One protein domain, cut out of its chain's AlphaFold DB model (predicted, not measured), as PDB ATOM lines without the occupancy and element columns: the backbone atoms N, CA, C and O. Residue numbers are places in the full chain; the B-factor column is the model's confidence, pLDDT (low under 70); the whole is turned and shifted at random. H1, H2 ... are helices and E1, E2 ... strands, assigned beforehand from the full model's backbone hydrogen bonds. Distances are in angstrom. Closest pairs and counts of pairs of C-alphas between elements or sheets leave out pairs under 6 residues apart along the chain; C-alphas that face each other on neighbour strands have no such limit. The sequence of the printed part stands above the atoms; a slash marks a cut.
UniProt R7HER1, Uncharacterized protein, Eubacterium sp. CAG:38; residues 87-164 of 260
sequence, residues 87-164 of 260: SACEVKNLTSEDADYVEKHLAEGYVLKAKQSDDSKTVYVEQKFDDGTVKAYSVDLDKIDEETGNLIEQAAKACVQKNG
ATOM      1  N   SER A  87     257.626 121.651 108.792       85.75
ATOM      2  CA  SER A  87     258.618 120.688 108.314       85.75
ATOM      3  C   SER A  87     259.830 120.687 109.242       85.75
ATOM      4  O   SER A  87     260.281 121.748 109.666       85.75
ATOM      5  N   ALA A  88     260.350 119.508 109.588       88.12
ATOM      6  CA  ALA A  88     261.598 119.410 110.341       88.12
ATOM      7  C   ALA A  88     262.769 119.879 109.470       88.12
ATOM      8  O   ALA A  88     262.812 119.594 108.273       88.12
ATOM      9  N   CYS A  89     263.719 120.598 110.057       87.94
ATOM     10  CA  CYS A  89     264.865 121.129 109.328       87.94
ATOM     11  C   CYS A  89     266.140 121.125 110.179       87.94
ATOM     12  O   CYS A  89     266.152 120.687 111.330       87.94
ATOM     13  N   GLU A  90     267.244 121.570 109.583       85.12
ATOM     14  CA  GLU A  90     268.536 121.622 110.261       85.12
ATOM     15  C   GLU A  90     268.552 122.687 111.368       85.12
ATOM     16  O   GLU A  90     268.008 123.788 111.229       85.12
ATOM     17  N   VAL A  91     269.210 122.347 112.476       89.50
ATOM     18  CA  VAL A  91     269.414 123.237 113.624       89.50
ATOM     19  C   VAL A  91     270.471 124.286 113.276       89.50
ATOM     20  O   VAL A  91     271.583 123.941 112.878       89.50
ATOM     21  N   LYS A  92     270.139 125.567 113.448       86.81
ATOM     22  CA  LYS A  92     271.000 126.722 113.152       86.81
ATOM     23  C   LYS A  92     271.602 127.337 114.418       86.81
ATOM     24  O   LYS A  92     272.462 128.204 114.306       86.81
ATOM     25  N   ASN A  93     271.212 126.848 115.596       86.38
ATOM     26  CA  ASN A  93     271.596 127.345 116.916       86.38
ATOM     27  C   ASN A  93     271.262 128.827 117.083       86.38
ATOM     28  O   ASN A  93     272.122 129.655 117.387       86.38
ATOM     29  N   LEU A  94     269.990 129.150 116.880       85.94
ATOM     30  CA  LEU A  94     269.463 130.491 117.025       85.94
ATOM     31  C   LEU A  94     269.679 130.986 118.466       85.94
ATOM     32  O   LEU A  94     269.206 130.404 119.457       85.94
ATOM     33  N   THR A  95     270.429 132.077 118.605       83.19
ATOM     34  CA  THR A  95     270.600 132.736 119.900       83.19
ATOM     35  C   THR A  95     269.313 133.471 120.274       83.19
ATOM     36  O   THR A  95     268.444 133.699 119.439       83.19
ATOM     37  N   SER A  96     269.141 133.801 121.554       81.94
ATOM     38  CA  SER A  96     267.954 134.564 121.973       81.94
ATOM     39  C   SER A  96     267.994 136.024 121.505       81.94
ATOM     40  O   SER A  96     266.955 136.665 121.504       81.94
ATOM     41  N   GLU A  97     269.172 136.535 121.135       80.12
ATOM     42  CA  GLU A  97     269.366 137.895 120.608       80.12
ATOM     43  C   GLU A  97     269.070 137.961 119.104       80.12
ATOM     44  O   GLU A  97     268.568 138.966 118.616       80.12
ATOM     45  N   ASP A  98     269.348 136.874 118.376       83.75
ATOM     46  CA  ASP A  98     269.104 136.772 116.933       83.75
ATOM     47  C   ASP A  98     267.670 136.353 116.574       83.75
ATOM     48  O   ASP A  98     267.327 136.321 115.384       83.75
ATOM     49  N   ALA A  99     266.882 135.948 117.574       86.38
ATOM     50  CA  ALA A  99     265.508 135.491 117.430       86.38
ATOM     51  C   ALA A  99     264.532 136.670 117.487       86.38
ATOM     52  O   ALA A  99     264.611 137.504 118.384       86.38
ATOM     53  N   ASP A 100     263.556 136.676 116.584       86.75
ATOM     54  CA  ASP A 100     262.478 137.669 116.584       86.75
ATOM     55  C   ASP A 100     261.432 137.362 117.672       86.75
ATOM     56  O   ASP A 100     260.672 138.231 118.103       86.75
ATOM     57  N   TYR A 101     261.381 136.111 118.143       86.38
ATOM     58  CA  TYR A 101     260.470 135.683 119.196       86.38
ATOM     59  C   TYR A 101     261.061 134.563 120.046       86.38
ATOM     60  O   TYR A 101     261.687 133.635 119.536       86.38
ATOM     61  N   VAL A 102     260.840 134.635 121.359       87.38
ATOM     62  CA  VAL A 102     261.265 133.613 122.318       87.38
ATOM     63  C   VAL A 102     260.126 133.329 123.289       87.38
ATOM     64  O   VAL A 102     259.605 134.241 123.930       87.38
ATOM     65  N   GLU A 103     259.785 132.055 123.441       86.25
ATOM     66  CA  GLU A 103     258.749 131.566 124.345       86.25
ATOM     67  C   GLU A 103     259.328 130.499 125.276       86.25
ATOM     68  O   GLU A 103     260.037 129.585 124.845       86.25
ATOM     69  N   LYS A 104     259.079 130.641 126.580       88.50
ATOM     70  CA  LYS A 104     259.659 129.777 127.614       88.50
ATOM     71  C   LYS A 104     258.577 128.884 128.205       88.50
ATOM     72  O   LYS A 104     257.661 129.382 128.850       88.50
ATOM     73  N   HIS A 105     258.754 127.578 128.063       81.38
ATOM     74  CA  HIS A 105     257.897 126.546 128.634       81.38
ATOM     75  C   HIS A 105     258.628 125.891 129.808       81.38
ATOM     76  O   HIS A 105     259.211 124.813 129.695       81.38
ATOM     77  N   LEU A 106     258.686 126.609 130.939       82.50
ATOM     78  CA  LEU A 106     259.450 126.178 132.119       82.50
ATOM     79  C   LEU A 106     258.859 124.929 132.787       82.50
ATOM     80  O   LEU A 106     259.608 124.168 133.391       82.50
ATOM     81  N   ALA A 107     257.543 124.721 132.687       79.12
ATOM     82  CA  ALA A 107     256.881 123.548 133.254       79.12
ATOM     83  C   ALA A 107     257.160 122.283 132.428       79.12
ATOM     84  O   ALA A 107     257.292 121.196 132.983       79.12
ATOM     85  N   GLU A 108     257.282 122.434 131.111       77.75
ATOM     86  CA  GLU A 108     257.522 121.352 130.158       77.75
ATOM     87  C   GLU A 108     259.010 121.148 129.822       77.75
ATOM     88  O   GLU A 108     259.352 120.212 129.102       77.75
ATOM     89  N   GLY A 109     259.897 122.004 130.339       85.38
ATOM     90  CA  GLY A 109     261.348 121.850 130.223       85.38
ATOM     91  C   GLY A 109     261.937 122.252 128.867       85.38
ATOM     92  O   GLY A 109     262.994 121.750 128.494       85.38
ATOM     93  N   TYR A 110     261.299 123.149 128.104       86.81
ATOM     94  CA  TYR A 110     261.853 123.610 126.824       86.81
ATOM     95  C   TYR A 110     261.633 125.099 126.534       86.81
ATOM     96  O   TYR A 110     260.847 125.800 127.168       86.81
ATOM     97  N   VAL A 111     262.369 125.607 125.550       90.19
ATOM     98  CA  VAL A 111     262.294 126.983 125.054       90.19
ATOM     99  C   VAL A 111     262.118 126.950 123.544       90.19
ATOM    100  O   VAL A 111     262.880 126.275 122.852       90.19
ATOM    101  N   LEU A 112     261.136 127.695 123.041       90.31
ATOM    102  CA  LEU A 112     260.942 127.938 121.618       90.31
ATOM    103  C   LEU A 112     261.584 129.269 121.240       90.31
ATOM    104  O   LEU A 112     261.418 130.274 121.931       90.31
ATOM    105  N   LYS A 113     262.314 129.284 120.132       91.88
ATOM    106  CA  LYS A 113     262.876 130.494 119.534       91.88
ATOM    107  C   LYS A 113     262.479 130.534 118.080       91.88
ATOM    108  O   LYS A 113     262.703 129.556 117.380       91.88
ATOM    109  N   ALA A 114     261.924 131.640 117.625       90.69
ATOM    110  CA  ALA A 114     261.478 131.793 116.259       90.69
ATOM    111  C   ALA A 114     262.147 132.991 115.588       90.69
ATOM    112  O   ALA A 114     262.448 133.999 116.229       90.69
ATOM    113  N   LYS A 115     262.394 132.854 114.288       90.00
ATOM    114  CA  LYS A 115     262.924 133.895 113.417       90.00
ATOM    115  C   LYS A 115     262.172 133.878 112.100       90.00
ATOM    116  O   LYS A 115     262.093 132.837 111.441       90.00
ATOM    117  N   GLN A 116     261.621 135.018 111.717       89.50
ATOM    118  CA  GLN A 116     260.960 135.175 110.435       89.50
ATOM    119  C   GLN A 116     262.017 135.189 109.325       89.50
ATOM    120  O   GLN A 116     263.057 135.836 109.433       89.50
ATOM    121  N   SER A 117     261.773 134.430 108.260       85.50
ATOM    122  CA  SER A 117     262.627 134.450 107.073       85.50
ATOM    123  C   SER A 117     262.439 135.762 106.303       85.50
ATOM    124  O   SER A 117     261.362 136.360 106.334       85.50
ATOM    125  N   ASP A 118     263.454 136.180 105.544       79.00
ATOM    126  CA  ASP A 118     263.413 137.390 104.706       79.00
ATOM    127  C   ASP A 118     262.278 137.348 103.665       79.00
ATOM    128  O   ASP A 118     261.759 138.378 103.233       79.00
ATOM    129  N   ASP A 119     261.857 136.141 103.279       75.50
ATOM    130  CA  ASP A 119     260.722 135.909 102.383       75.50
ATOM    131  C   ASP A 119     259.355 136.239 103.014       75.50
ATOM    132  O   ASP A 119     258.351 136.261 102.299       75.50
ATOM    133  N   SER A 120     259.314 136.500 104.330       72.94
ATOM    134  CA  SER A 120     258.127 136.756 105.159       72.94
ATOM    135  C   SER A 120     257.034 135.680 105.100       72.94
ATOM    136  O   SER A 120     255.969 135.871 105.686       72.94
ATOM    137  N   LYS A 121     257.276 134.560 104.414       81.12
ATOM    138  CA  LYS A 121     256.332 133.451 104.214       81.12
ATOM    139  C   LYS A 121     256.636 132.279 105.124       81.12
ATOM    140  O   LYS A 121     255.726 131.532 105.485       81.12
ATOM    141  N   THR A 122     257.906 132.130 105.482       87.25
ATOM    142  CA  THR A 122     258.377 131.057 106.344       87.25
ATOM    143  C   THR A 122     258.910 131.605 107.659       87.25
ATOM    144  O   THR A 122     259.498 132.686 107.726       87.25
ATOM    145  N   VAL A 123     258.688 130.857 108.734       89.56
ATOM    146  CA  VAL A 123     259.254 131.138 110.051       89.56
ATOM    147  C   VAL A 123     260.055 129.931 110.492       89.56
ATOM    148  O   VAL A 123     259.568 128.803 110.504       89.56
ATOM    149  N   TYR A 124     261.302 130.181 110.852       91.62
ATOM    150  CA  TYR A 124     262.185 129.191 111.432       91.62
ATOM    151  C   TYR A 124     261.961 129.136 112.942       91.62
ATOM    152  O   TYR A 124     261.980 130.181 113.580       91.62
ATOM    153  N   VAL A 125     261.762 127.950 113.516       91.12
ATOM    154  CA  VAL A 125     261.516 127.744 114.950       91.12
ATOM    155  C   VAL A 125     262.460 126.676 115.497       91.12
ATOM    156  O   VAL A 125     262.467 125.548 115.015       91.12
ATOM    157  N   GLU A 126     263.219 126.995 116.540       93.00
ATOM    158  CA  GLU A 126     264.014 126.041 117.311       93.00
ATOM    159  C   GLU A 126     263.379 125.763 118.666       93.00
ATOM    160  O   GLU A 126     263.096 126.679 119.436       93.00
ATOM    161  N   GLN A 127     263.222 124.484 118.981       92.62
ATOM    162  CA  GLN A 127     262.846 123.982 120.288       92.62
ATOM    163  C   GLN A 127     264.083 123.420 120.978       92.62
ATOM    164  O   GLN A 127     264.618 122.386 120.574       92.62
ATOM    165  N   LYS A 128     264.532 124.100 122.029       92.25
ATOM    166  CA  LYS A 128     265.641 123.661 122.870       92.25
ATOM    167  C   LYS A 128     265.107 123.122 124.189       92.25
ATOM    168  O   LYS A 128     264.474 123.865 124.933       92.25
ATOM    169  N   PHE A 129     265.405 121.867 124.477       90.31
ATOM    170  CA  PHE A 129     265.066 121.193 125.724       90.31
ATOM    171  C   PHE A 129     266.149 121.426 126.793       90.31
ATOM    172  O   PHE A 129     267.273 121.854 126.501       90.31
ATOM    173  N   ASP A 130     265.792 121.177 128.047       88.38
ATOM    174  CA  ASP A 130     266.658 121.255 129.225       88.38
ATOM    175  C   ASP A 130     267.771 120.193 129.238       88.38
ATOM    176  O   ASP A 130     268.877 120.466 129.710       88.38
ATOM    177  N   ASP A 131     267.515 119.032 128.637       85.06
ATOM    178  CA  ASP A 131     268.485 117.960 128.389       85.06
ATOM    179  C   ASP A 131     269.590 118.349 127.379       85.06
ATOM    180  O   ASP A 131     270.573 117.625 127.210       85.06
ATOM    181  N   GLY A 132     269.455 119.512 126.728       83.94
ATOM    182  CA  GLY A 132     270.376 120.027 125.718       83.94
ATOM    183  C   GLY A 132     270.030 119.628 124.282       83.94
ATOM    184  O   GLY A 132     270.681 120.115 123.355       83.94
ATOM    185  N   THR A 133     269.002 118.807 124.072       88.88
ATOM    186  CA  THR A 133     268.489 118.446 122.752       88.88
ATOM    187  C   THR A 133     267.892 119.677 122.071       88.88
ATOM    188  O   THR A 133     267.149 120.452 122.675       88.88
ATOM    189  N   VAL A 134     268.191 119.862 120.783       91.69
ATOM    190  CA  VAL A 134     267.609 120.933 119.964       91.69
ATOM    191  C   VAL A 134     266.931 120.321 118.748       91.69
ATOM    192  O   VAL A 134     267.542 119.539 118.019       91.69
ATOM    193  N   LYS A 135     265.669 120.684 118.525       90.75
ATOM    194  CA  LYS A 135     264.907 120.355 117.318       90.75
ATOM    195  C   LYS A 135     264.581 121.643 116.576       90.75
ATOM    196  O   LYS A 135     264.271 122.645 117.209       90.75
ATOM    197  N   ALA A 136     264.650 121.620 115.251       91.69
ATOM    198  CA  ALA A 136     264.367 122.782 114.422       91.69
ATOM    199  C   ALA A 136     263.273 122.485 113.402       91.69
ATOM    200  O   ALA A 136     263.171 121.376 112.869       91.69
ATOM    201  N   TYR A 137     262.468 123.506 113.137       90.44
ATOM    202  CA  TYR A 137     261.300 123.435 112.284       90.44
ATOM    203  C   TYR A 137     261.220 124.661 111.376       90.44
ATOM    204  O   TYR A 137     261.536 125.778 111.776       90.44
ATOM    205  N   SER A 138     260.780 124.455 110.141       89.56
ATOM    206  CA  SER A 138     260.389 125.512 109.214       89.56
ATOM    207  C   SER A 138     258.877 125.486 109.066       89.56
ATOM    208  O   SER A 138     258.305 124.442 108.739       89.56
ATOM    209  N   VAL A 139     258.243 126.628 109.308       89.75
ATOM    210  CA  VAL A 139     256.789 126.784 109.317       89.75
ATOM    211  C   VAL A 139     256.356 127.703 108.182       89.75
ATOM    212  O   VAL A 139     256.729 128.872 108.158       89.75
ATOM    213  N   ASP A 140     255.544 127.184 107.264       87.50
ATOM    214  CA  ASP A 140     254.911 127.951 106.187       87.50
ATOM    215  C   ASP A 140     253.627 128.618 106.695       87.50
ATOM    216  O   ASP A 140     252.620 127.939 106.907       87.50
ATOM    217  N   LEU A 141     253.624 129.946 106.825       84.25
ATOM    218  CA  LEU A 141     252.496 130.707 107.380       84.25
ATOM    219  C   LEU A 141     251.203 130.555 106.564       84.25
ATOM    220  O   LEU A 141     250.123 130.480 107.139       84.25
ATOM    221  N   ASP A 142     251.313 130.439 105.237       84.38
ATOM    222  CA  ASP A 142     250.172 130.296 104.318       84.38
ATOM    223  C   ASP A 142     249.416 128.963 104.483       84.38
ATOM    224  O   ASP A 142     248.310 128.794 103.968       84.38
ATOM    225  N   LYS A 143     250.036 127.979 105.145       84.25
ATOM    226  CA  LYS A 143     249.481 126.631 105.336       84.25
ATOM    227  C   LYS A 143     248.964 126.398 106.755       84.25
ATOM    228  O   LYS A 143     248.439 125.313 107.008       84.25
ATOM    229  N   ILE A 144     249.143 127.368 107.653       82.88
ATOM    230  CA  ILE A 144     248.678 127.311 109.039       82.88
ATOM    231  C   ILE A 144     247.160 127.533 109.060       82.88
ATOM    232  O   ILE A 144     246.665 128.490 108.467       82.88
ATOM    233  N   ASP A 145     246.426 126.667 109.758       76.50
ATOM    234  CA  ASP A 145     244.982 126.830 109.982       76.50
ATOM    235  C   ASP A 145     244.708 127.974 110.976       76.50
ATOM    236  O   ASP A 145     245.563 128.299 111.796       76.50
ATOM    237  N   GLU A 146     243.548 128.628 110.949       70.75
ATOM    238  CA  GLU A 146     243.239 129.740 111.859       70.75
ATOM    239  C   GLU A 146     243.251 129.291 113.333       70.75
ATOM    240  O   GLU A 146     243.897 129.951 114.156       70.75
ATOM    241  N   GLU A 147     242.680 128.119 113.636       68.44
ATOM    242  CA  GLU A 147     242.667 127.481 114.964       68.44
ATOM    243  C   GLU A 147     243.662 126.308 115.061       68.44
ATOM    244  O   GLU A 147     243.282 125.144 115.203       68.44
ATOM    245  N   THR A 148     244.968 126.584 115.010       72.50
ATOM    246  CA  THR A 148     245.960 125.523 115.241       72.50
ATOM    247  C   THR A 148     246.240 125.289 116.731       72.50
ATOM    248  O   THR A 148     246.672 126.194 117.444       72.50
ATOM    249  N   GLY A 149     246.123 124.035 117.183       73.88
ATOM    250  CA  GLY A 149     246.619 123.566 118.488       73.88
ATOM    251  C   GLY A 149     248.118 123.211 118.544       73.88
ATOM    252  O   GLY A 149     248.592 122.753 119.579       73.88
ATOM    253  N   ASN A 150     248.871 123.374 117.451       82.56
ATOM    254  CA  ASN A 150     250.302 123.074 117.409       82.56
ATOM    255  C   ASN A 150     251.108 124.266 117.937       82.56
ATOM    256  O   ASN A 150     251.081 125.349 117.350       82.56
ATOM    257  N   LEU A 151     251.866 124.041 119.009       84.19
ATOM    258  CA  LEU A 151     252.692 125.056 119.666       84.19
ATOM    259  C   LEU A 151     253.739 125.670 118.721       84.19
ATOM    260  O   LEU A 151     254.031 126.856 118.816       84.19
ATOM    261  N   ILE A 152     254.256 124.903 117.755       87.69
ATOM    262  CA  ILE A 152     255.237 125.399 116.776       87.69
ATOM    263  C   ILE A 152     254.593 126.393 115.795       87.69
ATOM    264  O   ILE A 152     255.187 127.418 115.462       87.69
ATOM    265  N   GLU A 153     253.355 126.136 115.367       87.06
ATOM    266  CA  GLU A 153     252.599 127.052 114.503       87.06
ATOM    267  C   GLU A 153     252.141 128.301 115.258       87.06
ATOM    268  O   GLU A 153     252.155 129.401 114.703       87.06
ATOM    269  N   GLN A 154     251.770 128.148 116.533       86.56
ATOM    270  CA  GLN A 154     251.442 129.271 117.409       86.56
ATOM    271  C   GLN A 154     252.657 130.174 117.621       86.56
ATOM    272  O   GLN A 154     252.541 131.382 117.427       86.56
ATOM    273  N   ALA A 155     253.828 129.598 117.907       86.31
ATOM    274  CA  ALA A 155     255.076 130.343 118.025       86.31
ATOM    275  C   ALA A 155     255.441 131.057 116.714       86.31
ATOM    276  O   ALA A 155     255.847 132.218 116.735       86.31
ATOM    277  N   ALA A 156     255.233 130.417 115.556       87.12
ATOM    278  CA  ALA A 156     255.454 131.042 114.253       87.12
ATOM    279  C   ALA A 156     254.499 132.220 113.987       87.12
ATOM    280  O   ALA A 156     254.937 133.296 113.578       87.12
ATOM    281  N   LYS A 157     253.200 132.062 114.269       86.44
ATOM    282  CA  LYS A 157     252.217 133.154 114.184       86.44
ATOM    283  C   LYS A 157     252.555 134.292 115.143       86.44
ATOM    284  O   LYS A 157     252.522 135.456 114.748       86.44
ATOM    285  N   ALA A 158     252.899 133.961 116.386       84.81
ATOM    286  CA  ALA A 158     253.287 134.924 117.404       84.81
ATOM    287  C   ALA A 158     254.548 135.687 116.988       84.81
ATOM    288  O   ALA A 158     254.577 136.899 117.146       84.81
ATOM    289  N   CYS A 159     255.533 135.024 116.380       84.62
ATOM    290  CA  CYS A 159     256.738 135.654 115.842       84.62
ATOM    291  C   CYS A 159     256.414 136.788 114.862       84.62
ATOM    292  O   CYS A 159     256.911 137.903 114.998       84.62
ATOM    293  N   VAL A 160     255.507 136.534 113.918       84.38
ATOM    294  CA  VAL A 160     255.101 137.524 112.909       84.38
ATOM    295  C   VAL A 160     254.245 138.634 113.520       84.38
ATOM    296  O   VAL A 160     254.398 139.803 113.177       84.38
ATOM    297  N   GLN A 161     253.348 138.291 114.449       78.25
ATOM    298  CA  GLN A 161     252.475 139.262 115.115       78.25
ATOM    299  C   GLN A 161     253.237 140.156 116.109       78.25
ATOM    300  O   GLN A 161     252.934 141.346 116.235       78.25
ATOM    301  N   LYS A 162     254.227 139.602 116.819       64.44
ATOM    302  CA  LYS A 162     255.006 140.285 117.863       64.44
ATOM    303  C   LYS A 162     256.189 141.087 117.336       64.44
ATOM    304  O   LYS A 162     256.621 141.989 118.051       64.44
ATOM    305  N   ASN A 163     256.587 140.914 116.073       53.66
ATOM    306  CA  ASN A 163     257.472 141.861 115.376       53.66
ATOM    307  C   ASN A 163     256.912 143.307 115.334       53.66
ATOM    308  O   ASN A 163     257.611 144.236 114.940       53.66
ATOM    309  N   GLY A 164     255.661 143.526 115.772       47.81
ATOM    310  CA  GLY A 164     255.067 144.846 115.990       47.81
ATOM    311  C   GLY A 164     254.984 145.345 117.442       47.81
ATOM    312  O   GLY A 164     254.577 146.492 117.615       47.81
TER     313      GLY A 164
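This is residues 87 to 164 of the 260 residues of an uncharacterized protein of Eubacterium sp. CAG:38 (UniProt R7HER1). A strongly twisted sheet of five strands has one helix, H1, packed slantwise over one of its faces, and the long link of residues 90 to 100 crosses the opposite face from one edge strand, E1, to the other, E2. The sheet's order is E1, E5, E4, E3, E2, antiparallel throughout, and E2 to E5 are laid down one beside the next. The printed part has 78 residues, with five named strands followed by one named helix along the chain, and its class is mixed, helices and strands. The whole is compact, with a radius of gyration of the C-alphas of 11.7 A, and rounded, spanning 33 by 25 by 25 A.

E4, residues 122 to 129, and E3, residues 110 to 116, are inner strands and form a hairpin; their directions stand at 162 degrees, and N 126 and O 113 are 2.7 A apart, within hydrogen-bond range. E5, residues 134 to 140, is the antiparallel neighbour of E4 at 159 degrees, again a hairpin, with N 137 and O 125 at 2.8 A. E2, residues 101 to 105, is an edge strand and forms a hairpin with E3 at 165 degrees, with N 103 and O 112 at 2.8 A. E2, E3, E4 and E5 make a meander, each strand the antiparallel neighbour of the one before. E1, residues 87 to 89, is the other edge strand, antiparallel to E5 at 134 degrees, with N 138 and O 87 at 2.8 A. E1 and E2 are apart. H1, residues 151 to 162, is on the sheet at a height of 6.3 A, which gives two layers, a helix on one face of a sheet. It lies over E3 and only just over E4, on which 3 of its 12 C-alphas fall. It runs slantwise to the strands, at 51 degrees to E3 on the local plane. The closest C-alphas of H1 and E2 are those of Cys 159 and Tyr 101, 5.0 A apart; for H1 and E4 they are those of Ala 156 and Val 123, 5.7 A apart. In H1 every O i to N i+4 pair is within hydrogen-bond range.

E4 is the longest strand by residues and measures 22.8 A, from C-alpha 122 at (258.377, 131.057, 106.344). E3 measures 20.1 A, E5 20.0 A, E2 13.4 A and E1 6.3 A, the last beginning at C-alpha 87, (258.618, 120.688, 108.314). H1 measures 15.5 A and ends at C-alpha 162, (255.006, 140.285, 117.863).

The two C-alphas farthest apart are those of Ala 107 and Asp 119, 33.5 A. The printed part has no cut. The link from E1 to E2 is long, with 11 residues. Mean pLDDT of the printed part is 84.2, and residue 147 and residues 162 to 164 are under 70.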